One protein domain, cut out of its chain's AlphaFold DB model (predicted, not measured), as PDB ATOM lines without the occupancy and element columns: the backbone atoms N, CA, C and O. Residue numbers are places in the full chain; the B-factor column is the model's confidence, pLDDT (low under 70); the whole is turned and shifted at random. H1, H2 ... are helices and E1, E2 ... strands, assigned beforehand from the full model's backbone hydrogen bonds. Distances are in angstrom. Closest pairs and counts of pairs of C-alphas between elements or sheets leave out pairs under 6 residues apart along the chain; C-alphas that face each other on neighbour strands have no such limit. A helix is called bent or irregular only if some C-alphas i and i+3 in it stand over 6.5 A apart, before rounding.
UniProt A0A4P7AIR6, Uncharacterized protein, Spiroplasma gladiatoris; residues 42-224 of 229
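What this domain is: This is residues 42 to 224 of the 229 residues of an uncharacterized protein of Spiroplasma gladiatoris (UniProt A0A4P7AIR6). Picture a long, strongly twisted sheet of five strands, curled like part of a barrel, with H1 in the hollow of its curl towards one end. Its long hairpin of E4 and E5 runs most of the length of the domain, and towards the other end H7 packs along E4, H5 packs beside E5 with H3 at its side, and the short H2, H4 and H6 sit farther out. The printed part has 183 residues, with seven named helices and five named strands in the order E1 H1 H2 E2 H3 H4 H5 H6 H7 E3 E4 E5. The sheet is mixed, in the order E1 E5 E4 E3 E2, and the class is mixed, helices and strands. The whole is compact, with a radius of gyration of the C-alphas of 17.7 A and spans of 53 by 39 by 27 A.

Where its parts are: Begin with the longest strand, E5, residues 208 to 223: find C-alpha 208 at (155.452, 146.931, 132.033) and go 43.8 A to C-alpha 223 at (191.471, 149.172, 156.883). Before it come E4, residues 191 to 203, 38.7 A long, and E3, residues 180 to 186, 19.6 A. The short edge strands are E1, residues 46 to 50, which starts at C-alpha 46 at (184.068, 157.343, 148.738), and E2, residues 99 to 102. Among the helices look for H1 at residues 64 to 76, 18.5 A; H3 at 103 to 117, 20.9 A; H5 at 132 to 144, 18.1 A; and H7 at 166 to 178, 19.5 A. The shorter ones are H2, residues 87 to 91, H4, residues 124 to 127, and H6, residues 148 to 156.

How they stand to each other: Start at the meander E3 E4 E5, each strand the antiparallel neighbour of the one before, where E3 and E4 form one hairpin and E4 and E5 another. Between E4 and E5 look at N 200 and O 211, 2.8 A apart; between E3 and E4, at N 184 and O 195, 2.9 A. E1 is parallel to E5, with N 49 and O 221 at 3.2 A, and E2 is parallel to E3, with N 101 and O 181 at 2.8 A. E2, H3 to H7 and E3 make a strand-helix-strand unit, two parallel neighbour strands with helices between them. There are three layers, helices on both faces of the sheet: H3 on one face, H1 on the other. The sheet curls round H1, whose Met 73 has its C-alpha 4.8 A from that of Ala 100 in E2. H3 stands up from the sheet, its line rising 46 degrees. H3 and H5 touch, closest at the C-alphas of Ala 103 and Leu 132, 5.0 A, with a shallow tilt of 24 degrees, the same way. H4 touches H5, closest at the C-alphas of Glu 126 and Val 138, 6.6 A. H7 runs along the strands, at 1 degree to E4 on the local plane. It touches H6, closest at the C-alphas of Gly 148 and Ile 169, 6.1 A, and with residues 171 to 176 alone it touches H2, closest at those of Leu 91 and Tyr 172, 6.1 A. H6 only grazes the sheet, with residues 148 to 151. H7 is irregular, C-alphas 167 and 170 being 7.2 A apart. Every O i to N i+4 pair is within hydrogen-bond range in H1, H2, H3, H5 and H6; in H7 it is 7 of 9, and H4 is too short for such a pair.

The domain as a whole: The two C-alphas farthest apart are those of Asp 166 and Glu 224, 53.5 A. The printed part has no cut. The link from E1 to H1, residues 51 to 63, is long. The mean pLDDT of the printed part is 70.9; look for low values under 70 at residues 42 to 70, 74 to 85 and 218 to 224, among others.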
ATOM      1  N   GLY A  42     173.685 164.571 149.522       40.41
ATOM      2  CA  GLY A  42     174.200 164.044 150.794       40.41
ATOM      3  C   GLY A  42     174.823 162.639 150.774       40.41
ATOM      4  O   GLY A  42     175.195 162.138 151.834       40.41
ATOM      5  N   VAL A  43     174.996 162.009 149.609       47.38
ATOM      6  CA  VAL A  43     175.553 160.649 149.483       47.38
ATOM      7  C   VAL A  43     177.060 160.714 149.162       47.38
ATOM      8  O   VAL A  43     177.462 161.168 148.091       47.38
ATOM      9  N   LYS A  44     177.924 160.307 150.108       49.31
ATOM     10  CA  LYS A  44     179.396 160.335 149.945       49.31
ATOM     11  C   LYS A  44     179.861 159.336 148.875       49.31
ATOM     12  O   LYS A  44     179.511 158.167 148.932       49.31
ATOM     13  N   LYS A  45     180.698 159.792 147.933       54.62
ATOM     14  CA  LYS A  45     181.194 158.987 146.793       54.62
ATOM     15  C   LYS A  45     182.276 157.966 147.168       54.62
ATOM     16  O   LYS A  45     182.369 156.925 146.529       54.62
ATOM     17  N   ASP A  46     183.034 158.241 148.226       57.03
ATOM     18  CA  ASP A  46     184.068 157.343 148.738       57.03
ATOM     19  C   ASP A  46     183.760 156.966 150.188       57.03
ATOM     20  O   ASP A  46     183.452 157.823 151.027       57.03
ATOM     21  N   LEU A  47     183.837 155.666 150.477       59.16
ATOM     22  CA  LEU A  47     183.528 155.099 151.783       59.16
ATOM     23  C   LEU A  47     184.754 154.343 152.296       59.16
ATOM     24  O   LEU A  47     185.151 153.317 151.750       59.16
ATOM     25  N   THR A  48     185.359 154.833 153.374       58.97
ATOM     26  CA  THR A  48     186.355 154.053 154.116       58.97
ATOM     27  C   THR A  48     185.639 153.248 155.186       58.97
ATOM     28  O   THR A  48     185.005 153.828 156.068       58.97
ATOM     29  N   VAL A  49     185.753 151.922 155.118       58.34
ATOM     30  CA  VAL A  49     185.184 151.018 156.119       58.34
ATOM     31  C   VAL A  49     186.333 150.394 156.900       58.34
ATOM     32  O   VAL A  49     187.111 149.602 156.364       58.34
ATOM     33  N   THR A  50     186.442 150.754 158.177       56.25
ATOM     34  CA  THR A  50     187.324 150.046 159.110       56.25
ATOM     35  C   THR A  50     186.603 148.787 159.555       56.25
ATOM     36  O   THR A  50     185.535 148.861 160.166       56.25
ATOM     37  N   TYR A  51     187.156 147.633 159.203       57.97
ATOM     38  CA  TYR A  51     186.559 146.359 159.562       57.97
ATOM     39  C   TYR A  51     187.005 145.968 160.968       57.97
ATOM     40  O   TYR A  51     188.196 145.877 161.238       57.97
ATOM     41  N   ASP A  52     186.050 145.736 161.862       57.38
ATOM     42  CA  ASP A  52     186.334 145.123 163.154       57.38
ATOM     43  C   ASP A  52     186.457 143.607 162.952       57.38
ATOM     44  O   ASP A  52     185.456 142.923 162.729       57.38
ATOM     45  N   SER A  53     187.683 143.082 163.008       57.81
ATOM     46  CA  SER A  53     187.960 141.650 162.840       57.81
ATOM     47  C   SER A  53     187.273 140.776 163.893       57.81
ATOM     48  O   SER A  53     187.034 139.595 163.648       57.81
ATOM     49  N   SER A  54     186.820 141.344 165.019       52.94
ATOM     50  CA  SER A  54     185.984 140.617 165.984       52.94
ATOM     51  C   SER A  54     184.601 140.228 165.430       52.94
ATOM     52  O   SER A  54     183.926 139.374 166.006       52.94
ATOM     53  N   LYS A  55     184.186 140.809 164.293       54.00
ATOM     54  CA  LYS A  55     182.935 140.506 163.578       54.00
ATOM     55  C   LYS A  55     183.065 139.437 162.495       54.00
ATOM     56  O   LYS A  55     182.054 139.055 161.917       54.00
ATOM     57  N   GLU A  56     184.265 138.917 162.251       51.06
ATOM     58  CA  GLU A  56     184.523 137.899 161.219       51.06
ATOM     59  C   GLU A  56     183.874 136.548 161.512       51.06
ATOM     60  O   GLU A  56     183.547 135.809 160.589       51.06
ATOM     61  N   ASN A  57     183.587 136.290 162.787       52.47
ATOM     62  CA  ASN A  57     182.861 135.111 163.248       52.47
ATOM     63  C   ASN A  57     181.442 135.441 163.748       52.47
ATOM     64  O   ASN A  57     180.859 134.641 164.482       52.47
ATOM     65  N   ASP A  58     180.888 136.618 163.422       58.78
ATOM     66  CA  ASP A  58     179.502 136.944 163.776       58.78
ATOM     67  C   ASP A  58     178.566 136.006 162.986       58.78
ATOM     68  O   ASP A  58     178.498 136.113 161.761       58.78
ATOM     69  N   PRO A  59     177.822 135.093 163.644       58.09
ATOM     70  CA  PRO A  59     177.009 134.084 162.961       58.09
ATOM     71  C   PRO A  59     175.866 134.692 162.137       58.09
ATOM     72  O   PRO A  59     175.187 133.979 161.398       58.09
ATOM     73  N   LYS A  60     175.625 136.002 162.271       55.84
ATOM     74  CA  LYS A  60     174.665 136.754 161.468       55.84
ATOM     75  C   LYS A  60     175.141 136.992 160.030       55.84
ATOM     76  O   LYS A  60     174.294 137.233 159.173       55.84
ATOM     77  N   TYR A  61     176.447 136.943 159.764       60.88
ATOM     78  CA  TYR A  61     177.021 137.200 158.444       60.88
ATOM     79  C   TYR A  61     177.852 136.001 157.986       60.88
ATOM     80  O   TYR A  61     178.673 135.469 158.724       60.88
ATOM     81  N   SER A  62     177.633 135.567 156.750       59.91
ATOM     82  CA  SER A  62     178.331 134.433 156.142       59.91
ATOM     83  C   SER A  62     179.691 134.802 155.548       59.91
ATOM     84  O   SER A  62     180.491 133.910 155.268       59.91
ATOM     85  N   SER A  63     179.970 136.099 155.367       67.19
ATOM     86  CA  SER A  63     181.285 136.596 154.963       67.19
ATOM     87  C   SER A  63     181.500 138.072 155.310       67.19
ATOM     88  O   SER A  63     180.558 138.828 155.582       67.19
ATOM     89  N   ARG A  64     182.762 138.507 155.231       66.25
ATOM     90  CA  ARG A  64     183.165 139.917 155.331       66.25
ATOM     91  C   ARG A  64     182.430 140.790 154.305       66.25
ATOM     92  O   ARG A  64     181.968 141.877 154.642       66.25
ATOM     93  N   GLU A  65     182.274 140.307 153.074       69.25
ATOM     94  CA  GLU A  65     181.557 140.987 151.987       69.25
ATOM     95  C   GLU A  65     180.091 141.228 152.312       69.25
ATOM     96  O   GLU A  65     179.575 142.309 152.026       69.25
ATOM     97  N   GLU A  66     179.425 140.236 152.905       67.75
ATOM     98  CA  GLU A  66     178.032 140.371 153.312       67.75
ATOM     99  C   GLU A  66     177.893 141.443 154.393       67.75
ATOM    100  O   GLU A  66     177.003 142.290 154.307       67.75
ATOM    101  N   HIS A  67     178.817 141.482 155.355       67.69
ATOM    102  CA  HIS A  67     178.817 142.507 156.393       67.69
ATOM    103  C   HIS A  67     178.996 143.925 155.816       67.69
ATOM    104  O   HIS A  67     178.261 144.843 156.182       67.69
ATOM    105  N   ILE A  68     179.914 144.107 154.862       68.19
ATOM    106  CA  ILE A  68     180.141 145.398 154.190       68.19
ATOM    107  C   ILE A  68     178.935 145.793 153.335       68.19
ATOM    108  O   ILE A  68     178.485 146.937 153.396       68.19
ATOM    109  N   GLY A  69     178.383 144.855 152.561       69.31
ATOM    110  CA  GLY A  69     177.176 145.090 151.772       69.31
ATOM    111  C   GLY A  69     176.010 145.531 152.659       69.31
ATOM    112  O   GLY A  69     175.326 146.498 152.336       69.31
ATOM    113  N   MET A  70     175.833 144.891 153.819       69.38
ATOM    114  CA  MET A  70     174.842 145.281 154.827       69.38
ATOM    115  C   MET A  70     175.086 146.683 155.387       69.38
ATOM    116  O   MET A  70     174.133 147.449 155.515       69.38
ATOM    117  N   TYR A  71     176.339 147.042 155.674       70.12
ATOM    118  CA  TYR A  71     176.700 148.384 156.132       70.12
ATOM    119  C   TYR A  71     176.411 149.462 155.075       70.12
ATOM    120  O   TYR A  71     175.857 150.515 155.391       70.12
ATOM    121  N   ILE A  72     176.740 149.202 153.807       69.75
ATOM    122  CA  ILE A  72     176.417 150.090 152.681       69.75
ATOM    123  C   ILE A  72     174.901 150.236 152.566       69.75
ATOM    124  O   ILE A  72     174.394 151.355 152.538       69.75
ATOM    125  N   MET A  73     174.164 149.121 152.579       73.44
ATOM    126  CA  MET A  73     172.707 149.152 152.516       73.44
ATOM    127  C   MET A  73     172.104 149.954 153.671       73.44
ATOM    128  O   MET A  73     171.213 150.760 153.426       73.44
ATOM    129  N   SER A  74     172.598 149.806 154.903       68.56
ATOM    130  CA  SER A  74     172.098 150.581 156.045       68.56
ATOM    131  C   SER A  74     172.498 152.055 155.995       68.56
ATOM    132  O   SER A  74     171.753 152.896 156.473       68.56
ATOM    133  N   THR A  75     173.666 152.374 155.434       68.75
ATOM    134  CA  THR A  75     174.158 153.756 155.308       68.75
ATOM    135  C   THR A  75     173.350 154.545 154.282       68.75
ATOM    136  O   THR A  75     173.080 155.726 154.486       68.75
ATOM    137  N   TYR A  76     172.963 153.894 153.184       67.81
ATOM    138  CA  TYR A  76     172.245 154.528 152.074       67.81
ATOM    139  C   TYR A  76     170.738 154.279 152.082       67.81
ATOM    140  O   TYR A  76     170.026 154.825 151.240       67.81
ATOM    141  N   SER A  77     170.241 153.491 153.033       67.75
ATOM    142  CA  SER A  77     168.816 153.448 153.340       67.75
ATOM    143  C   SER A  77     168.508 154.495 154.399       67.75
ATOM    144  O   SER A  77     169.187 154.585 155.417       67.75
ATOM    145  N   THR A  78     167.464 155.283 154.190       64.62
ATOM    146  CA  THR A  78     166.968 156.181 155.237       64.62
ATOM    147  C   THR A  78     166.059 155.407 156.175       64.62
ATOM    148  O   THR A  78     165.160 154.697 155.718       64.62
ATOM    149  N   ASP A  79     166.230 155.593 157.485       53.38
ATOM    150  CA  ASP A  79     165.242 155.135 158.455       53.38
ATOM    151  C   ASP A  79     163.876 155.717 158.076       53.38
ATOM    152  O   ASP A  79     163.706 156.932 157.976       53.38
ATOM    153  N   TYR A  80     162.894 154.834 157.886       47.25
ATOM    154  CA  TYR A  80     161.520 155.091 157.425       47.25
ATOM    155  C   TYR A  80     160.690 156.074 158.286       47.25
ATOM    156  O   TYR A  80     159.464 156.118 158.193       47.25
ATOM    157  N   LYS A  81     161.320 156.824 159.194       42.16
ATOM    158  CA  LYS A  81     160.675 157.511 160.310       42.16
ATOM    159  C   LYS A  81     160.266 158.967 160.081       42.16
ATOM    160  O   LYS A  81     159.698 159.514 161.019       42.16
ATOM    161  N   VAL A  82     160.510 159.619 158.936       44.44
ATOM    162  CA  VAL A  82     160.407 161.103 158.922       44.44
ATOM    163  C   VAL A  82     159.472 161.748 157.887       44.44
ATOM    164  O   VAL A  82     159.219 162.939 158.008       44.44
ATOM    165  N   VAL A  83     158.824 161.038 156.957       46.94
ATOM    166  CA  VAL A  83     157.813 161.700 156.098       46.94
ATOM    167  C   VAL A  83     156.623 160.780 155.856       46.94
ATOM    168  O   VAL A  83     156.795 159.664 155.370       46.94
ATOM    169  N   GLU A  84     155.408 161.231 156.189       52.59
ATOM    170  CA  GLU A  84     154.191 160.583 155.692       52.59
ATOM    171  C   GLU A  84     154.244 160.580 154.157       52.59
ATOM    172  O   GLU A  84     154.271 161.630 153.511       52.59
ATOM    173  N   SER A  85     154.314 159.388 153.564       61.25
ATOM    174  CA  SER A  85     154.314 159.214 152.114       61.25
ATOM    175  C   SER A  85     152.894 159.423 151.582       61.25
ATOM    176  O   SER A  85     152.152 158.461 151.381       61.25
ATOM    177  N   THR A  86     152.488 160.680 151.415       75.69
ATOM    178  CA  THR A  86     151.285 161.020 150.650       75.69
ATOM    179  C   THR A  86     151.572 160.877 149.159       75.69
ATOM    180  O   THR A  86     152.727 160.972 148.731       75.69
ATOM    181  N   VAL A  87     150.522 160.680 148.356       79.75
ATOM    182  CA  VAL A  87     150.669 160.634 146.895       79.75
ATOM    183  C   VAL A  87     151.328 161.913 146.367       79.75
ATOM    184  O   VAL A  87     152.251 161.858 145.557       79.75
ATOM    185  N   GLU A  88     150.905 163.057 146.901       82.25
ATOM    186  CA  GLU A  88     151.436 164.377 146.567       82.25
ATOM    187  C   GLU A  88     152.938 164.504 146.859       82.25
ATOM    188  O   GLU A  88     153.683 164.991 146.012       82.25
ATOM    189  N   ASN A  89     153.414 164.015 148.009       79.19
ATOM    190  CA  ASN A  89     154.834 164.098 148.364       79.19
ATOM    191  C   ASN A  89     155.723 163.282 147.417       79.19
ATOM    192  O   ASN A  89     156.848 163.681 147.114       79.19
ATOM    193  N   VAL A  90     155.234 162.131 146.953       79.19
ATOM    194  CA  VAL A  90     155.959 161.320 145.970       79.19
ATOM    195  C   VAL A  90     155.974 162.029 144.619       79.19
ATOM    196  O   VAL A  90     157.047 162.184 144.051       79.19
ATOM    197  N   LEU A  91     154.822 162.506 144.131       81.50
ATOM    198  CA  LEU A  91     154.717 163.180 142.828       81.50
ATOM    199  C   LEU A  91     155.502 164.497 142.756       81.50
ATOM    200  O   LEU A  91     156.025 164.824 141.696       81.50
ATOM    201  N   ASN A  92     155.612 165.222 143.872       83.31
ATOM    202  CA  ASN A  92     156.398 166.454 143.980       83.31
ATOM    203  C   ASN A  92     157.881 166.200 144.317       83.31
ATOM    204  O   ASN A  92     158.615 167.154 144.569       83.31
ATOM    205  N   GLU A  93     158.320 164.937 144.370       76.19
ATOM    206  CA  GLU A  93     159.692 164.532 144.716       76.19
ATOM    207  C   GLU A  93     160.186 165.058 146.083       76.19
ATOM    208  O   GLU A  93     161.387 165.162 146.341       76.19
ATOM    209  N   THR A  94     159.268 165.372 147.002       74.12
ATOM    210  CA  THR A  94     159.597 165.784 148.377       74.12
ATOM    211  C   THR A  94     159.762 164.585 149.312       74.12
ATOM    212  O   THR A  94     160.349 164.698 150.390       74.12
ATOM    213  N   TYR A  95     159.295 163.409 148.886       67.12
ATOM    214  CA  TYR A  95     159.566 162.125 149.518       67.12
ATOM    215  C   TYR A  95     161.023 161.692 149.286       67.12
ATOM    216  O   TYR A  95     161.410 161.339 148.175       67.12
ATOM    217  N   LYS A  96     161.820 161.670 150.362       64.44
ATOM    218  CA  LYS A  96     163.234 161.255 150.357       64.44
ATOM    219  C   LYS A  96     163.457 159.976 151.173       64.44
ATOM    220  O   LYS A  96     164.255 159.984 152.108       64.44
ATOM    221  N   SER A  97     162.716 158.906 150.875       66.25
ATOM    222  CA  SER A  97     162.976 157.599 151.495       66.25
ATOM    223  C   SER A  97     163.667 156.670 150.514       66.25
ATOM    224  O   SER A  97     163.092 156.342 149.477       66.25
ATOM    225  N   TYR A  98     164.863 156.228 150.875       68.25
ATOM    226  CA  TYR A  98     165.709 155.352 150.080       68.25
ATOM    227  C   TYR A  98     165.794 153.967 150.708       68.25
ATOM    228  O   TYR A  98     165.904 153.840 151.931       68.25
ATOM    229  N   ILE A  99     165.783 152.934 149.868       70.94
ATOM    230  CA  ILE A  99     165.954 151.546 150.296       70.94
ATOM    231  C   ILE A  99     167.004 150.898 149.413       70.94
ATOM    232  O   ILE A  99     166.789 150.701 148.219       70.94
ATOM    233  N   ALA A 100     168.119 150.520 150.015       72.38
ATOM    234  CA  ALA A 100     169.132 149.710 149.368       72.38
ATOM    235  C   ALA A 100     168.932 148.229 149.721       72.38
ATOM    236  O   ALA A 100     168.661 147.876 150.868       72.38
ATOM    237  N   THR A 101     169.058 147.353 148.727       73.00
ATOM    238  CA  THR A 101     168.878 145.905 148.881       73.00
ATOM    239  C   THR A 101     169.835 145.131 147.979       73.00
ATOM    240  O   THR A 101     170.228 145.599 146.911       73.00
ATOM    241  N   SER A 102     170.233 143.936 148.407       76.75
ATOM    242  CA  SER A 102     171.066 143.043 147.603       76.75
ATOM    243  C   SER A 102     170.226 142.337 146.539       76.75
ATOM    244  O   SER A 102     169.011 142.195 146.686       76.75
ATOM    245  N   ALA A 103     170.868 141.805 145.496       73.88
ATOM    246  CA  ALA A 103     170.191 140.986 144.486       73.88
ATOM    247  C   ALA A 103     169.408 139.811 145.109       73.88
ATOM    248  O   ALA A 103     168.248 139.583 144.771       73.88
ATOM    249  N   ARG A 104     169.992 139.131 146.109       75.25
ATOM    250  CA  ARG A 104     169.321 138.064 146.875       75.25
ATOM    251  C   ARG A 104     168.089 138.574 147.625       75.25
ATOM    252  O   ARG A 104     167.042 137.923 147.600       75.25
ATOM    253  N   GLY A 105     168.198 139.724 148.292       75.31
ATOM    254  CA  GLY A 105     167.066 140.351 148.977       75.31
ATOM    255  C   GLY A 105     165.948 140.702 147.997       75.31
ATOM    256  O   GLY A 105     164.781 140.410 148.249       75.31
ATOM    257  N   TYR A 106     166.311 141.234 146.835       74.88
ATOM    258  CA  TYR A 106     165.379 141.612 145.782       74.88
ATOM    259  C   TYR A 106     164.639 140.414 145.167       74.88
ATOM    260  O   TYR A 106     163.415 140.442 145.045       74.88
ATOM    261  N   ILE A 107     165.355 139.324 144.878       75.62
ATOM    262  CA  ILE A 107     164.773 138.043 144.445       75.62
ATOM    263  C   ILE A 107     163.822 137.490 145.503       75.62
ATOM    264  O   ILE A 107     162.724 137.051 145.172       75.62
ATOM    265  N   SER A 108     164.207 137.546 146.779       77.75
ATOM    266  CA  SER A 108     163.366 137.060 147.880       77.75
ATOM    267  C   SER A 108     162.051 137.839 147.972       77.75
ATOM    268  O   SER A 108     160.983 137.246 148.139       77.75
ATOM    269  N   LEU A 109     162.107 139.165 147.813       74.12
ATOM    270  CA  LEU A 109     160.917 140.017 147.769       74.12
ATOM    271  C   LEU A 109     160.023 139.668 146.573       74.12
ATOM    272  O   LEU A 109     158.817 139.495 146.747       74.12
ATOM    273  N   ALA A 110     160.610 139.502 145.385       76.69
ATOM    274  CA  ALA A 110     159.878 139.117 144.184       76.69
ATOM    275  C   ALA A 110     159.224 137.735 144.329       76.69
ATOM    276  O   ALA A 110     158.037 137.594 144.047       76.69
ATOM    277  N   LYS A 111     159.949 136.739 144.852       78.81
ATOM    278  CA  LYS A 111     159.436 135.386 145.123       78.81
ATOM    279  C   LYS A 111     158.226 135.417 146.049       78.81
ATOM    280  O   LYS A 111     157.188 134.824 145.753       78.81
ATOM    281  N   ASN A 112     158.338 136.156 147.152       79.00
ATOM    282  CA  ASN A 112     157.245 136.323 148.106       79.00
ATOM    283  C   ASN A 112     156.033 137.001 147.458       79.00
ATOM    284  O   ASN A 112     154.906 136.543 147.649       79.00
ATOM    285  N   ALA A 113     156.248 138.049 146.661       73.44
ATOM    286  CA  ALA A 113     155.186 138.727 145.925       73.44
ATOM    287  C   ALA A 113     154.490 137.784 144.927       73.44
ATOM    288  O   ALA A 113     153.270 137.639 144.975       73.44
ATOM    289  N   ILE A 114     155.249 137.080 144.086       76.62
ATOM    290  CA  ILE A 114     154.743 136.117 143.092       76.62
ATOM    291  C   ILE A 114     153.882 135.044 143.761       76.62
ATOM    292  O   ILE A 114     152.745 134.814 143.339       76.62
ATOM    293  N   LYS A 115     154.375 134.450 144.854       80.75
ATOM    294  CA  LYS A 115     153.644 133.441 145.629       80.75
ATOM    295  C   LYS A 115     152.355 134.001 146.229       80.75
ATOM    296  O   LYS A 115     151.296 133.392 146.094       80.75
ATOM    297  N   ASN A 116     152.426 135.167 146.869       77.06
ATOM    298  CA  ASN A 116     151.268 135.799 147.505       77.06
ATOM    299  C   ASN A 116     150.191 136.193 146.489       77.06
ATOM    300  O   ASN A 116     148.998 136.152 146.793       77.06
ATOM    301  N   PHE A 117     150.604 136.559 145.278       76.00
ATOM    302  CA  PHE A 117     149.703 136.963 144.206       76.00
ATOM    303  C   PHE A 117     149.278 135.815 143.294       76.00
ATOM    304  O   PHE A 117     148.424 136.038 142.440       76.00
ATOM    305  N   LYS A 118     149.796 134.599 143.529       83.00
ATOM    306  CA  LYS A 118     149.492 133.386 142.759       83.00
ATOM    307  C   LYS A 118     149.713 133.601 141.259       83.00
ATOM    308  O   LYS A 118     148.833 133.319 140.453       83.00
ATOM    309  N   LEU A 119     150.856 134.189 140.907       79.31
ATOM    310  CA  LEU A 119     151.212 134.444 139.515       79.31
ATOM    311  C   LEU A 119     151.896 133.219 138.907       79.31
ATOM    312  O   LEU A 119     152.864 132.706 139.466       79.31
ATOM    313  N   ASP A 120     151.414 132.801 137.741       85.38
ATOM    314  CA  ASP A 120     151.934 131.640 137.022       85.38
ATOM    315  C   ASP A 120     153.081 131.992 136.063       85.38
ATOM    316  O   ASP A 120     153.269 133.140 135.634       85.38
ATOM    317  N   GLY A 121     153.805 130.950 135.648       84.81
ATOM    318  CA  GLY A 121     154.878 131.038 134.661       84.81
ATOM    319  C   GLY A 121     156.229 131.425 135.249       84.81
ATOM    320  O   GLY A 121     157.058 131.926 134.498       84.81
ATOM    321  N   PHE A 122     156.432 131.213 136.552       85.44
ATOM    322  CA  PHE A 122     157.727 131.314 137.223       85.44
ATOM    323  C   PHE A 122     158.209 129.921 137.611       85.44
ATOM    324  O   PHE A 122     157.441 129.134 138.163       85.44
ATOM    325  N   GLU A 123     159.466 129.624 137.324       85.69
ATOM    326  CA  GLU A 123     160.122 128.398 137.760       85.69
ATOM    327  C   GLU A 123     160.893 128.670 139.053       85.69
ATOM    328  O   GLU A 123     161.476 129.739 139.229       85.69
ATOM    329  N   GLU A 124     160.913 127.705 139.976       81.44
ATOM    330  CA  GLU A 124     161.638 127.854 141.248       81.44
ATOM    331  C   GLU A 124     163.141 128.119 141.032       81.44
ATOM    332  O   GLU A 124     163.739 128.906 141.765       81.44
ATOM    333  N   SER A 125     163.704 127.557 139.959       81.75
ATOM    334  CA  SER A 125     165.090 127.751 139.514       81.75
ATOM    335  C   SER A 125     165.442 129.211 139.218       81.75
ATOM    336  O   SER A 125     166.597 129.611 139.367       81.75
ATOM    337  N   GLU A 126     164.464 130.042 138.839       77.69
ATOM    338  CA  GLU A 126     164.694 131.461 138.554       77.69
ATOM    339  C   GLU A 126     165.083 132.244 139.820       77.69
ATOM    340  O   GLU A 126     165.704 133.302 139.724       77.69
ATOM    341  N   PHE A 127     164.768 131.719 141.009       80.50
ATOM    342  CA  PHE A 127     165.069 132.353 142.295       80.50
ATOM    343  C   PHE A 127     166.360 131.842 142.951       80.50
ATOM    344  O   PHE A 127     166.780 132.393 143.970       80.50
ATOM    345  N   ASP A 128     166.992 130.813 142.386       74.69
ATOM    346  CA  ASP A 128     168.150 130.143 142.992       74.69
ATOM    347  C   ASP A 128     169.481 130.864 142.708       74.69
ATOM    348  O   ASP A 128     170.491 130.605 143.365       74.69
ATOM    349  N   SER A 129     169.495 131.803 141.755       64.50
ATOM    350  CA  SER A 129     170.690 132.555 141.359       64.50
ATOM    351  C   SER A 129     170.689 133.965 141.958       64.50
ATOM    352  O   SER A 129     169.903 134.805 141.524       64.50
ATOM    353  N   PRO A 130     171.596 134.295 142.896       67.06
ATOM    354  CA  PRO A 130     171.661 135.618 143.510       67.06
ATOM    355  C   PRO A 130     172.383 136.654 142.635       67.06
ATOM    356  O   PRO A 130     172.787 137.693 143.155       67.06
ATOM    357  N   SER A 131     172.598 136.387 141.341       73.25
ATOM    358  CA  SER A 131     173.214 137.383 140.467       73.25
ATOM    359  C   SER A 131     172.279 138.580 140.279       73.25
ATOM    360  O   SER A 131     171.051 138.441 140.266       73.25
ATOM    361  N   LEU A 132     172.864 139.766 140.112       72.69
ATOM    362  CA  LEU A 132     172.107 140.979 139.817       72.69
ATOM    363  C   LEU A 132     171.244 140.809 138.561       72.69
ATOM    364  O   LEU A 132     170.083 141.202 138.537       72.69
ATOM    365  N   GLU A 133     171.800 140.173 137.538       74.94
ATOM    366  CA  GLU A 133     171.122 139.882 136.283       74.94
ATOM    367  C   GLU A 133     169.881 138.998 136.476       74.94
ATOM    368  O   GLU A 133     168.787 139.337 136.018       74.94
ATOM    369  N   SER A 134     170.022 137.897 137.218       74.06
ATOM    370  CA  SER A 134     168.906 137.009 137.559       74.06
ATOM    371  C   SER A 134     167.827 137.753 138.351       74.06
ATOM    372  O   SER A 134     166.641 137.609 138.054       74.06
ATOM    373  N   ALA A 135     168.225 138.616 139.292       77.00
ATOM    374  CA  ALA A 135     167.292 139.440 140.056       77.00
ATOM    375  C   ALA A 135     166.487 140.382 139.155       77.00
ATOM    376  O   ALA A 135     165.258 140.424 139.236       77.00
ATOM    377  N   VAL A 136     167.165 141.101 138.259       76.94
ATOM    378  CA  VAL A 136     166.527 142.013 137.302       76.94
ATOM    379  C   VAL A 136     165.558 141.263 136.388       76.94
ATOM    380  O   VAL A 136     164.454 141.755 136.147       76.94
ATOM    381  N   ASN A 137     165.920 140.068 135.921       79.38
ATOM    382  CA  ASN A 137     165.067 139.249 135.059       79.38
ATOM    383  C   ASN A 137     163.790 138.787 135.744       79.38
ATOM    384  O   ASN A 137     162.700 138.990 135.206       79.38
ATOM    385  N   VAL A 138     163.910 138.200 136.934       80.25
ATOM    386  CA  VAL A 138     162.758 137.722 137.706       80.25
ATOM    387  C   VAL A 138     161.793 138.862 137.983       80.25
ATOM    388  O   VAL A 138     160.584 138.718 137.791       80.25
ATOM    389  N   VAL A 139     162.312 140.020 138.395       79.19
ATOM    390  CA  VAL A 139     161.455 141.162 138.716       79.19
ATOM    391  C   VAL A 139     160.832 141.759 137.461       79.19
ATOM    392  O   VAL A 139     159.651 142.092 137.483       79.19
ATOM    393  N   ASN A 140     161.555 141.836 136.344       79.44
ATOM    394  CA  ASN A 140     160.961 142.262 135.077       79.44
ATOM    395  C   ASN A 140     159.863 141.314 134.605       79.44
ATOM    396  O   ASN A 140     158.797 141.759 134.187       79.44
ATOM    397  N   LYS A 141     160.081 140.006 134.734       81.12
ATOM    398  CA  LYS A 141     159.073 138.996 134.428       81.12
ATOM    399  C   LYS A 141     157.844 139.166 135.320       81.12
ATOM    400  O   LYS A 141     156.733 139.165 134.802       81.12
ATOM    401  N   PHE A 142     158.028 139.405 136.619       82.31
ATOM    402  CA  PHE A 142     156.956 139.756 137.558       82.31
ATOM    403  C   PHE A 142     156.189 141.011 137.141       82.31
ATOM    404  O   PHE A 142     154.970 140.961 136.981       82.31
ATOM    405  N   VAL A 143     156.892 142.119 136.916       81.50
ATOM    406  CA  VAL A 143     156.282 143.401 136.555       81.50
ATOM    407  C   VAL A 143     155.553 143.308 135.217       81.50
ATOM    408  O   VAL A 143     154.457 143.835 135.099       81.50
ATOM    409  N   SER A 144     156.064 142.543 134.249       82.62
ATOM    410  CA  SER A 144     155.410 142.352 132.947       82.62
ATOM    411  C   SER A 144     154.058 141.629 133.010       82.62
ATOM    412  O   SER A 144     153.294 141.676 132.046       82.62
ATOM    413  N   LYS A 145     153.748 140.952 134.125       82.06
ATOM    414  CA  LYS A 145     152.460 140.273 134.350       82.06
ATOM    415  C   LYS A 145     151.382 141.209 134.894       82.06
ATOM    416  O   LYS A 145     150.231 140.790 134.991       82.06
ATOM    417  N   LEU A 146     151.747 142.427 135.288       80.19
ATOM    418  CA  LEU A 146     150.867 143.391 135.935       80.19
ATOM    419  C   LEU A 146     150.881 144.696 135.141       80.19
ATOM    420  O   LEU A 146     151.940 145.167 134.742       80.19
ATOM    421  N   ASN A 147     149.719 145.317 134.952       83.06
ATOM    422  CA  ASN A 147     149.701 146.728 134.564       83.06
ATOM    423  C   ASN A 147     150.068 147.615 135.767       83.06
ATOM    424  O   ASN A 147     150.049 147.158 136.917       83.06
ATOM    425  N   GLY A 148     150.360 148.894 135.524       81.56
ATOM    426  CA  GLY A 148     150.769 149.807 136.593       81.56
ATOM    427  C   GLY A 148     149.777 149.884 137.755       81.56
ATOM    428  O   GLY A 148     150.189 149.870 138.914       81.56
ATOM    429  N   ARG A 149     148.464 149.899 137.479       85.06
ATOM    430  CA  ARG A 149     147.433 149.940 138.531       85.06
ATOM    431  C   ARG A 149     147.496 148.700 139.411       85.06
ATOM    432  O   ARG A 149     147.528 148.815 140.631       85.06
ATOM    433  N   GLN A 150     147.568 147.526 138.792       81.75
ATOM    434  CA  GLN A 150     147.700 146.259 139.497       81.75
ATOM    435  C   GLN A 150     148.988 146.225 140.316       81.75
ATOM    436  O   GLN A 150     148.950 145.806 141.466       81.75
ATOM    437  N   LEU A 151     150.115 146.685 139.772       79.00
ATOM    438  CA  LEU A 151     151.373 146.748 140.512       79.00
ATOM    439  C   LEU A 151     151.260 147.679 141.730       79.00
ATOM    440  O   LEU A 151     151.635 147.296 142.838       79.00
ATOM    441  N   LEU A 152     150.672 148.861 141.553       77.81
ATOM    442  CA  LEU A 152     150.459 149.836 142.619       77.81
ATOM    443  C   LEU A 152     149.530 149.306 143.728       77.81
ATOM    444  O   LEU A 152     149.877 149.379 144.910       77.81
ATOM    445  N   ASP A 153     148.390 148.720 143.354       76.62
ATOM    446  CA  ASP A 153     147.430 148.094 144.276       76.62
ATOM    447  C   ASP A 153     148.088 147.004 145.128       76.62
ATOM    448  O   ASP A 153     147.754 146.816 146.301       76.62
ATOM    449  N   ARG A 154     149.040 146.281 144.537       74.50
ATOM    450  CA  ARG A 154     149.757 145.166 145.158       74.50
ATOM    451  C   ARG A 154     150.876 145.629 146.090       74.50
ATOM    452  O   ARG A 154     151.108 144.967 147.098       74.50
ATOM    453  N   LEU A 155     151.534 146.749 145.783       69.56
ATOM    454  CA  LEU A 155     152.596 147.332 146.610       69.56
ATOM    455  C   LEU A 155     152.051 148.034 147.861       69.56
ATOM    456  O   LEU A 155     152.616 147.878 148.942       69.56
ATOM    457  N   TYR A 156     150.950 148.781 147.734       66.50
ATOM    458  CA  TYR A 156     150.465 149.664 148.807       66.50
ATOM    459  C   TYR A 156     149.133 149.237 149.428       66.50
ATOM    460  O   TYR A 156     148.730 149.772 150.464       66.50
ATOM    461  N   GLY A 157     148.449 148.257 148.835       57.78
ATOM    462  CA  GLY A 157     147.080 147.928 149.204       57.78
ATOM    463  C   GLY A 157     146.106 149.008 148.722       57.78
ATOM    464  O   GLY A 157     146.393 150.204 148.719       57.78
ATOM    465  N   GLY A 158     144.916 148.575 148.312       56.59
ATOM    466  CA  GLY A 158     144.001 149.363 147.482       56.59
ATOM    467  C   GLY A 158     143.461 150.694 148.029       56.59
ATOM    468  O   GLY A 158     142.623 151.273 147.358       56.59
ATOM    469  N   ASN A 159     143.854 151.195 149.206       58.75
ATOM    470  CA  ASN A 159     143.418 152.525 149.663       58.75
ATOM    471  C   ASN A 159     144.369 153.631 149.186       58.75
ATOM    472  O   ASN A 159     143.907 154.560 148.539       58.75
ATOM    473  N   SER A 160     145.681 153.495 149.398       61.56
ATOM    474  CA  SER A 160     146.670 154.462 148.889       61.56
ATOM    475  C   SER A 160     146.837 154.379 147.373       61.56
ATOM    476  O   SER A 160     147.115 155.372 146.714       61.56
ATOM    477  N   ALA A 161     146.606 153.198 146.796       64.81
ATOM    478  CA  ALA A 161     146.645 153.031 145.352       64.81
ATOM    479  C   ALA A 161     145.499 153.771 144.638       64.81
ATOM    480  O   ALA A 161     145.710 154.262 143.538       64.81
ATOM    481  N   LYS A 162     144.318 153.918 145.259       76.19
ATOM    482  CA  LYS A 162     143.171 154.640 144.671       76.19
ATOM    483  C   LYS A 162     143.355 156.154 144.602       76.19
ATOM    484  O   LYS A 162     142.651 156.801 143.839       76.19
ATOM    485  N   GLU A 163     144.258 156.710 145.403       83.44
ATOM    486  CA  GLU A 163     144.532 158.152 145.424       83.44
ATOM    487  C   GLU A 163     145.375 158.604 144.220       83.44
ATOM    488  O   GLU A 163     145.341 159.774 143.849       83.44
ATOM    489  N   VAL A 164     146.103 157.683 143.581       85.06
ATOM    490  CA  VAL A 164     146.899 157.966 142.380       85.06
ATOM    491  C   VAL A 164     145.994 157.917 141.151       85.06
ATOM    492  O   VAL A 164     145.386 156.876 140.893       85.06
ATOM    493  N   GLN A 165     145.923 158.999 140.374       88.56
ATOM    494  CA  GLN A 165     145.162 159.043 139.116       88.56
ATOM    495  C   GLN A 165     145.769 158.107 138.056       88.56
ATOM    496  O   GLN A 165     146.972 157.851 138.084       88.56
ATOM    497  N   ASP A 166     144.952 157.575 137.136       86.75
ATOM    498  CA  ASP A 166     145.395 156.578 136.140       86.75
ATOM    499  C   ASP A 166     146.556 157.077 135.262       86.75
ATOM    500  O   ASP A 166     147.509 156.341 135.005       86.75
ATOM    501  N   ASP A 167     146.518 158.346 134.861       88.00
ATOM    502  CA  ASP A 167     147.556 159.016 134.072       88.00
ATOM    503  C   ASP A 167     148.848 159.285 134.865       88.00
ATOM    504  O   ASP A 167     149.916 159.471 134.279       88.00
ATOM    505  N   GLN A 168     148.782 159.250 136.198       88.88
ATOM    506  CA  GLN A 168     149.919 159.476 137.091       88.88
ATOM    507  C   GLN A 168     150.605 158.187 137.547       88.88
ATOM    508  O   GLN A 168     151.728 158.257 138.048       88.88
ATOM    509  N   ILE A 169     149.983 157.014 137.374       86.06
ATOM    510  CA  ILE A 169     150.490 155.731 137.895       86.06
ATOM    511  C   ILE A 169     151.927 155.463 137.452       86.06
ATOM    512  O   ILE A 169     152.770 155.107 138.275       86.06
ATOM    513  N   SER A 170     152.206 155.618 136.157       85.25
ATOM    514  CA  SER A 170     153.525 155.309 135.598       85.25
ATOM    515  C   SER A 170     154.605 156.208 136.204       85.25
ATOM    516  O   SER A 170     155.633 155.718 136.677       85.25
ATOM    517  N   ASN A 171     154.325 157.513 136.303       86.25
ATOM    518  CA  ASN A 171     155.222 158.471 136.947       86.25
ATOM    519  C   ASN A 171     155.412 158.149 138.436       86.25
ATOM    520  O   ASN A 171     156.536 158.073 138.922       86.25
ATOM    521  N   TYR A 172     154.318 157.878 139.147       84.44
ATOM    522  CA  TYR A 172     154.328 157.547 140.566       84.44
ATOM    523  C   TYR A 172     155.183 156.308 140.871       84.44
ATOM    524  O   TYR A 172     156.058 156.347 141.735       84.44
ATOM    525  N   LEU A 173     154.979 155.217 140.125       81.69
ATOM    526  CA  LEU A 173     155.790 154.006 140.241       81.69
ATOM    527  C   LEU A 173     157.256 154.292 139.909       81.69
ATOM    528  O   LEU A 173     158.136 153.851 140.644       81.69
ATOM    529  N   SER A 174     157.537 155.063 138.855       81.62
ATOM    530  CA  SER A 174     158.912 155.414 138.485       81.62
ATOM    531  C   SER A 174     159.637 156.162 139.609       81.62
ATOM    532  O   SER A 174     160.770 155.815 139.940       81.62
ATOM    533  N   LEU A 175     158.960 157.104 140.271       78.44
ATOM    534  CA  LEU A 175     159.497 157.852 141.413       78.44
ATOM    535  C   LEU A 175     159.737 156.972 142.647       78.44
ATOM    536  O   LEU A 175     160.702 157.188 143.377       78.44
ATOM    537  N   ILE A 176     158.921 155.939 142.864       77.31
ATOM    538  CA  ILE A 176     159.176 154.940 143.912       77.31
ATOM    539  C   ILE A 176     160.413 154.106 143.576       77.31
ATOM    540  O   ILE A 176     161.306 153.966 144.411       77.31
ATOM    541  N   TYR A 177     160.484 153.560 142.359       76.69
ATOM    542  CA  TYR A 177     161.587 152.692 141.939       76.69
ATOM    543  C   TYR A 177     162.925 153.438 141.833       76.69
ATOM    544  O   TYR A 177     163.966 152.822 142.067       76.69
ATOM    545  N   LYS A 178     162.905 154.755 141.590       73.69
ATOM    546  CA  LYS A 178     164.084 155.638 141.648       73.69
ATOM    547  C   LYS A 178     164.773 155.604 143.016       73.69
ATOM    548  O   LYS A 178     165.984 155.780 143.090       73.69
ATOM    549  N   HIS A 179     164.023 155.354 144.087       71.50
ATOM    550  CA  HIS A 179     164.550 155.294 145.450       71.50
ATOM    551  C   HIS A 179     164.827 153.867 145.952       71.50
ATOM    552  O   HIS A 179     165.202 153.679 147.112       71.50
ATOM    553  N   LEU A 180     164.660 152.859 145.089       69.94
ATOM    554  CA  LEU A 180     165.062 151.483 145.358       69.94
ATOM    555  C   LEU A 180     166.417 151.222 144.698       69.94
ATOM    556  O   LEU A 180     166.521 151.173 143.470       69.94
ATOM    557  N   PHE A 181     167.448 151.038 145.518       71.50
ATOM    558  CA  PHE A 181     168.800 150.752 145.063       71.50
ATOM    559  C   PHE A 181     169.101 149.259 145.138       71.50
ATOM    560  O   PHE A 181     169.011 148.645 146.201       71.50
ATOM    561  N   LEU A 182     169.525 148.681 144.021       69.31
ATOM    562  CA  LEU A 182     170.188 147.384 144.006       69.31
ATOM    563  C   LEU A 182     171.671 147.581 144.277       69.31
ATOM    564  O   LEU A 182     172.317 148.357 143.581       69.31
ATOM    565  N   VAL A 183     172.198 146.872 145.268       72.06
ATOM    566  CA  VAL A 183     173.623 146.883 145.597       72.06
ATOM    567  C   VAL A 183     174.283 145.642 145.016       72.06
ATOM    568  O   VAL A 183     173.880 144.515 145.312       72.06
ATOM    569  N   ASP A 184     175.316 145.867 144.216       73.69
ATOM    570  CA  ASP A 184     176.217 144.848 143.682       73.69
ATOM    571  C   ASP A 184     177.658 145.188 144.054       73.69
ATOM    572  O   ASP A 184     177.976 146.345 144.335       73.69
ATOM    573  N   SER A 185     178.542 144.200 144.027       73.75
ATOM    574  CA  SER A 185     179.970 144.399 144.264       73.75
ATOM    575  C   SER A 185     180.783 143.750 143.159       73.75
ATOM    576  O   SER A 185     180.551 142.588 142.831       73.75
ATOM    577  N   LYS A 186     181.775 144.465 142.630       70.19
ATOM    578  CA  LYS A 186     182.740 143.942 141.660       70.19
ATOM    579  C   LYS A 186     184.164 144.122 142.182       70.19
ATOM    580  O   LYS A 186     184.471 145.104 142.858       70.19
ATOM    581  N   GLY A 187     185.030 143.175 141.831       63.88
ATOM    582  CA  GLY A 187     186.452 143.181 142.183       63.88
ATOM    583  C   GLY A 187     186.839 142.192 143.287       63.88
ATOM    584  O   GLY A 187     185.994 141.623 143.979       63.88
ATOM    585  N   GLU A 188     188.150 142.003 143.437       57.41
ATOM    586  CA  GLU A 188     188.798 141.086 144.380       57.41
ATOM    587  C   GLU A 188     189.856 141.842 145.210       57.41
ATOM    588  O   GLU A 188     190.414 142.836 144.749       57.41
ATOM    589  N   GLY A 189     190.150 141.376 146.429       59.78
ATOM    590  CA  GLY A 189     191.211 141.941 147.279       59.78
ATOM    591  C   GLY A 189     190.803 143.140 148.153       59.78
ATOM    592  O   GLY A 189     189.657 143.246 148.592       59.78
ATOM    593  N   GLU A 190     191.770 144.019 148.450       57.56
ATOM    594  CA  GLU A 190     191.676 145.105 149.451       57.56
ATOM    595  C   GLU A 190     190.910 146.362 148.991       57.56
ATOM    596  O   GLU A 190     190.654 147.273 149.784       57.56
ATOM    597  N   SER A 191     190.512 146.410 147.720       60.81
ATOM    598  CA  SER A 191     189.689 147.475 147.152       60.81
ATOM    599  C   SER A 191     188.567 146.848 146.337       60.81
ATOM    600  O   SER A 191     188.817 146.239 145.298       60.81
ATOM    601  N   LYS A 192     187.326 146.995 146.811       69.62
ATOM    602  CA  LYS A 192     186.125 146.529 146.107       69.62
ATOM    603  C   LYS A 192     185.279 147.711 145.666       69.62
ATOM    604  O   LYS A 192     185.154 148.712 146.373       69.62
ATOM    605  N   GLU A 193     184.684 147.574 144.491       73.38
ATOM    606  CA  GLU A 193     183.772 148.560 143.936       73.38
ATOM    607  C   GLU A 193     182.344 148.106 144.199       73.38
ATOM    608  O   GLU A 193     181.957 147.007 143.807       73.38
ATOM    609  N   TYR A 194     181.550 148.950 144.846       72.81
ATOM    610  CA  TYR A 194     180.128 148.702 145.030       72.81
ATOM    611  C   TYR A 194     179.326 149.572 144.073       72.81
ATOM    612  O   TYR A 194     179.607 150.757 143.902       72.81
ATOM    613  N   TYR A 195     178.324 148.978 143.443       74.31
ATOM    614  CA  TYR A 195     177.456 149.628 142.476       74.31
ATOM    615  C   TYR A 195     176.041 149.682 143.040       74.31
ATOM    616  O   TYR A 195     175.468 148.647 143.369       74.31
ATOM    617  N   LEU A 196     175.489 150.887 143.149       72.88
ATOM    618  CA  LEU A 196     174.096 151.128 143.509       72.88
ATOM    619  C   LEU A 196     173.335 151.443 142.221       72.88
ATOM    620  O   LEU A 196     173.560 152.493 141.621       72.88
ATOM    621  N   TYR A 197     172.458 150.548 141.779       72.19
ATOM    622  CA  TYR A 197     171.605 150.752 140.604       72.19
ATOM    623  C   TYR A 197     170.228 151.208 141.058       72.19
ATOM    624  O   TYR A 197     169.628 150.547 141.902       72.19
ATOM    625  N   TRP A 198     169.694 152.283 140.485       71.69
ATOM    626  CA  TRP A 198     168.304 152.671 140.731       71.69
ATOM    627  C   TRP A 198     167.386 152.125 139.642       71.69
ATOM    628  O   TRP A 198     167.783 151.978 138.479       71.69
ATOM    629  N   GLY A 199     166.150 151.832 140.028       71.81
ATOM    630  CA  GLY A 199     165.105 151.426 139.104       71.81
ATOM    631  C   GLY A 199     164.388 152.623 138.481       71.81
ATOM    632  O   GLY A 199     164.344 153.720 139.026       71.81
ATOM    633  N   SER A 200     163.766 152.392 137.338       75.44
ATOM    634  CA  SER A 200     162.716 153.231 136.772       75.44
ATOM    635  C   SER A 200     161.641 152.316 136.212       75.44
ATOM    636  O   SER A 200     161.946 151.257 135.658       75.44
ATOM    637  N   TYR A 201     160.386 152.705 136.390       81.25
ATOM    638  CA  TYR A 201     159.257 151.957 135.863       81.25
ATOM    639  C   TYR A 201     158.853 152.532 134.511       81.25
ATOM    640  O   TYR A 201     158.756 153.747 134.343       81.25
ATOM    641  N   VAL A 202     158.637 151.644 133.545       80.00
ATOM    642  CA  VAL A 202     158.158 151.994 132.212       80.00
ATOM    643  C   VAL A 202     156.960 151.114 131.899       80.00
ATOM    644  O   VAL A 202     157.069 149.890 131.937       80.00
ATOM    645  N   ASP A 203     155.849 151.752 131.548       77.81
ATOM    646  CA  ASP A 203     154.665 151.109 130.985       77.81
ATOM    647  C   ASP A 203     154.389 151.738 129.620       77.81
ATOM    648  O   ASP A 203     154.114 152.935 129.530       77.81
ATOM    649  N   ASP A 204     154.530 150.950 128.555       70.81
ATOM    650  CA  ASP A 204     154.249 151.379 127.181       70.81
ATOM    651  C   ASP A 204     152.845 150.966 126.704       70.81
ATOM    652  O   ASP A 204     152.528 151.068 125.517       70.81
ATOM    653  N   GLY A 205     151.998 150.484 127.622       65.88
ATOM    654  CA  GLY A 205     150.649 149.996 127.339       65.88
ATOM    655  C   GLY A 205     150.601 148.563 126.802       65.88
ATOM    656  O   GLY A 205     149.528 147.960 126.791       65.88
ATOM    657  N   SER A 206     151.738 147.991 126.393       65.94
ATOM    658  CA  SER A 206     151.847 146.595 125.952       65.94
ATOM    659  C   SER A 206     152.618 145.724 126.940       65.94
ATOM    660  O   SER A 206     152.283 144.551 127.119       65.94
ATOM    661  N   LYS A 207     153.641 146.289 127.596       68.94
ATOM    662  CA  LYS A 207     154.450 145.632 128.621       68.94
ATOM    663  C   LYS A 207     154.944 146.641 129.652       68.94
ATOM    664  O   LYS A 207     155.524 147.673 129.324       68.94
ATOM    665  N   SER A 208     154.795 146.265 130.915       79.25
ATOM    666  CA  SER A 208     155.452 146.931 132.033       79.25
ATOM    667  C   SER A 208     156.841 146.333 132.273       79.25
ATOM    668  O   SER A 208     157.012 145.113 132.229       79.25
ATOM    669  N   GLN A 209     157.832 147.178 132.552       80.81
ATOM    670  CA  GLN A 209     159.203 146.761 132.857       80.81
ATOM    671  C   GLN A 209     159.875 147.701 133.865       80.81
ATOM    672  O   GLN A 209     159.570 148.893 133.932       80.81
ATOM    673  N   LEU A 210     160.833 147.162 134.616       75.69
ATOM    674  CA  LEU A 210     161.798 147.917 135.402       75.69
ATOM    675  C   LEU A 210     163.122 148.006 134.655       75.69
ATOM    676  O   LEU A 210     163.781 147.000 134.377       75.69
ATOM    677  N   LYS A 211     163.543 149.236 134.384       74.62
ATOM    678  CA  LYS A 211     164.874 149.523 133.864       74.62
ATOM    679  C   LYS A 211     165.780 149.924 135.009       74.62
ATOM    680  O   LYS A 211     165.410 150.776 135.813       74.62
ATOM    681  N   TYR A 212     166.965 149.332 135.046       68.38
ATOM    682  CA  TYR A 212     168.005 149.690 135.998       68.38
ATOM    683  C   TYR A 212     169.069 150.501 135.289       68.38
ATOM    684  O   TYR A 212     169.609 150.068 134.269       68.38
ATOM    685  N   ASN A 213     169.366 151.669 135.843       63.53
ATOM    686  CA  ASN A 213     170.441 152.518 135.359       63.53
ATOM    687  C   ASN A 213     171.639 152.373 136.303       63.53
ATOM    688  O   ASN A 213     171.468 152.250 137.521       63.53
ATOM    689  N   ASN A 214     172.853 152.376 135.745       58.34
ATOM    690  CA  ASN A 214     174.076 152.372 136.546       58.34
ATOM    691  C   ASN A 214     174.119 153.651 137.362       58.34
ATOM    692  O   ASN A 214     174.197 154.734 136.777       58.34
ATOM    693  N   GLY A 215     174.027 153.507 138.684       59.38
ATOM    694  CA  GLY A 215     173.647 154.641 139.494       59.38
ATOM    695  C   GLY A 215     174.777 155.345 140.213       59.38
ATOM    696  O   GLY A 215     175.109 156.492 139.920       59.38
ATOM    697  N   MET A 216     175.400 154.647 141.148       68.62
ATOM    698  CA  MET A 216     176.540 155.165 141.884       68.62
ATOM    699  C   MET A 216     177.591 154.086 142.029       68.62
ATOM    700  O   MET A 216     177.289 152.964 142.424       68.62
ATOM    701  N   LYS A 217     178.829 154.452 141.714       71.31
ATOM    702  CA  LYS A 217     180.005 153.644 141.996       71.31
ATOM    703  C   LYS A 217     180.619 154.139 143.300       71.31
ATOM    704  O   LYS A 217     180.931 155.321 143.411       71.31
ATOM    705  N   LEU A 218     180.789 153.234 144.250       68.81
ATOM    706  CA  LEU A 218     181.437 153.467 145.529       68.81
ATOM    707  C   LEU A 218     182.755 152.706 145.550       68.81
ATOM    708  O   LEU A 218     182.769 151.481 145.412       68.81
ATOM    709  N   ASN A 219     183.851 153.425 145.760       69.12
ATOM    710  CA  ASN A 219     185.124 152.789 146.063       69.12
ATOM    711  C   ASN A 219     185.166 152.531 147.566       69.12
ATOM    712  O   ASN A 219     185.031 153.462 148.366       69.12
ATOM    713  N   VAL A 220     185.322 151.264 147.945       64.81
ATOM    714  CA  VAL A 220     185.396 150.867 149.348       64.81
ATOM    715  C   VAL A 220     186.807 150.397 149.645       64.81
ATOM    716  O   VAL A 220     187.250 149.359 149.155       64.81
ATOM    717  N   THR A 221     187.507 151.188 150.456       64.81
ATOM    718  CA  THR A 221     188.840 150.850 150.958       64.81
ATOM    719  C   THR A 221     188.720 150.224 152.333       64.81
ATOM    720  O   THR A 221     188.084 150.791 153.232       64.81
ATOM    721  N   PHE A 222     189.369 149.077 152.503       63.31
ATOM    722  CA  PHE A 222     189.411 148.385 153.777       63.31
ATOM    723  C   PHE A 222     190.619 148.807 154.602       63.31
ATOM    724  O   PHE A 222     191.733 148.896 154.093       63.31
ATOM    725  N   LYS A 223     190.396 149.030 155.898       61.31
ATOM    726  CA  LYS A 223     191.471 149.172 156.883       61.31
ATOM    727  C   LYS A 223     191.345 148.082 157.932       61.31
ATOM    728  O   LYS A 223     190.249 147.871 158.460       61.31
ATOM    729  N   GLU A 224     192.454 147.411 158.217       56.84
ATOM    730  CA  GLU A 224     192.570 146.582 159.412       56.84
ATOM    731  C   GLU A 224     192.596 147.472 160.662       56.84
ATOM    732  O   GLU A 224     193.056 148.620 160.591       56.84
TER     733      GLU A 224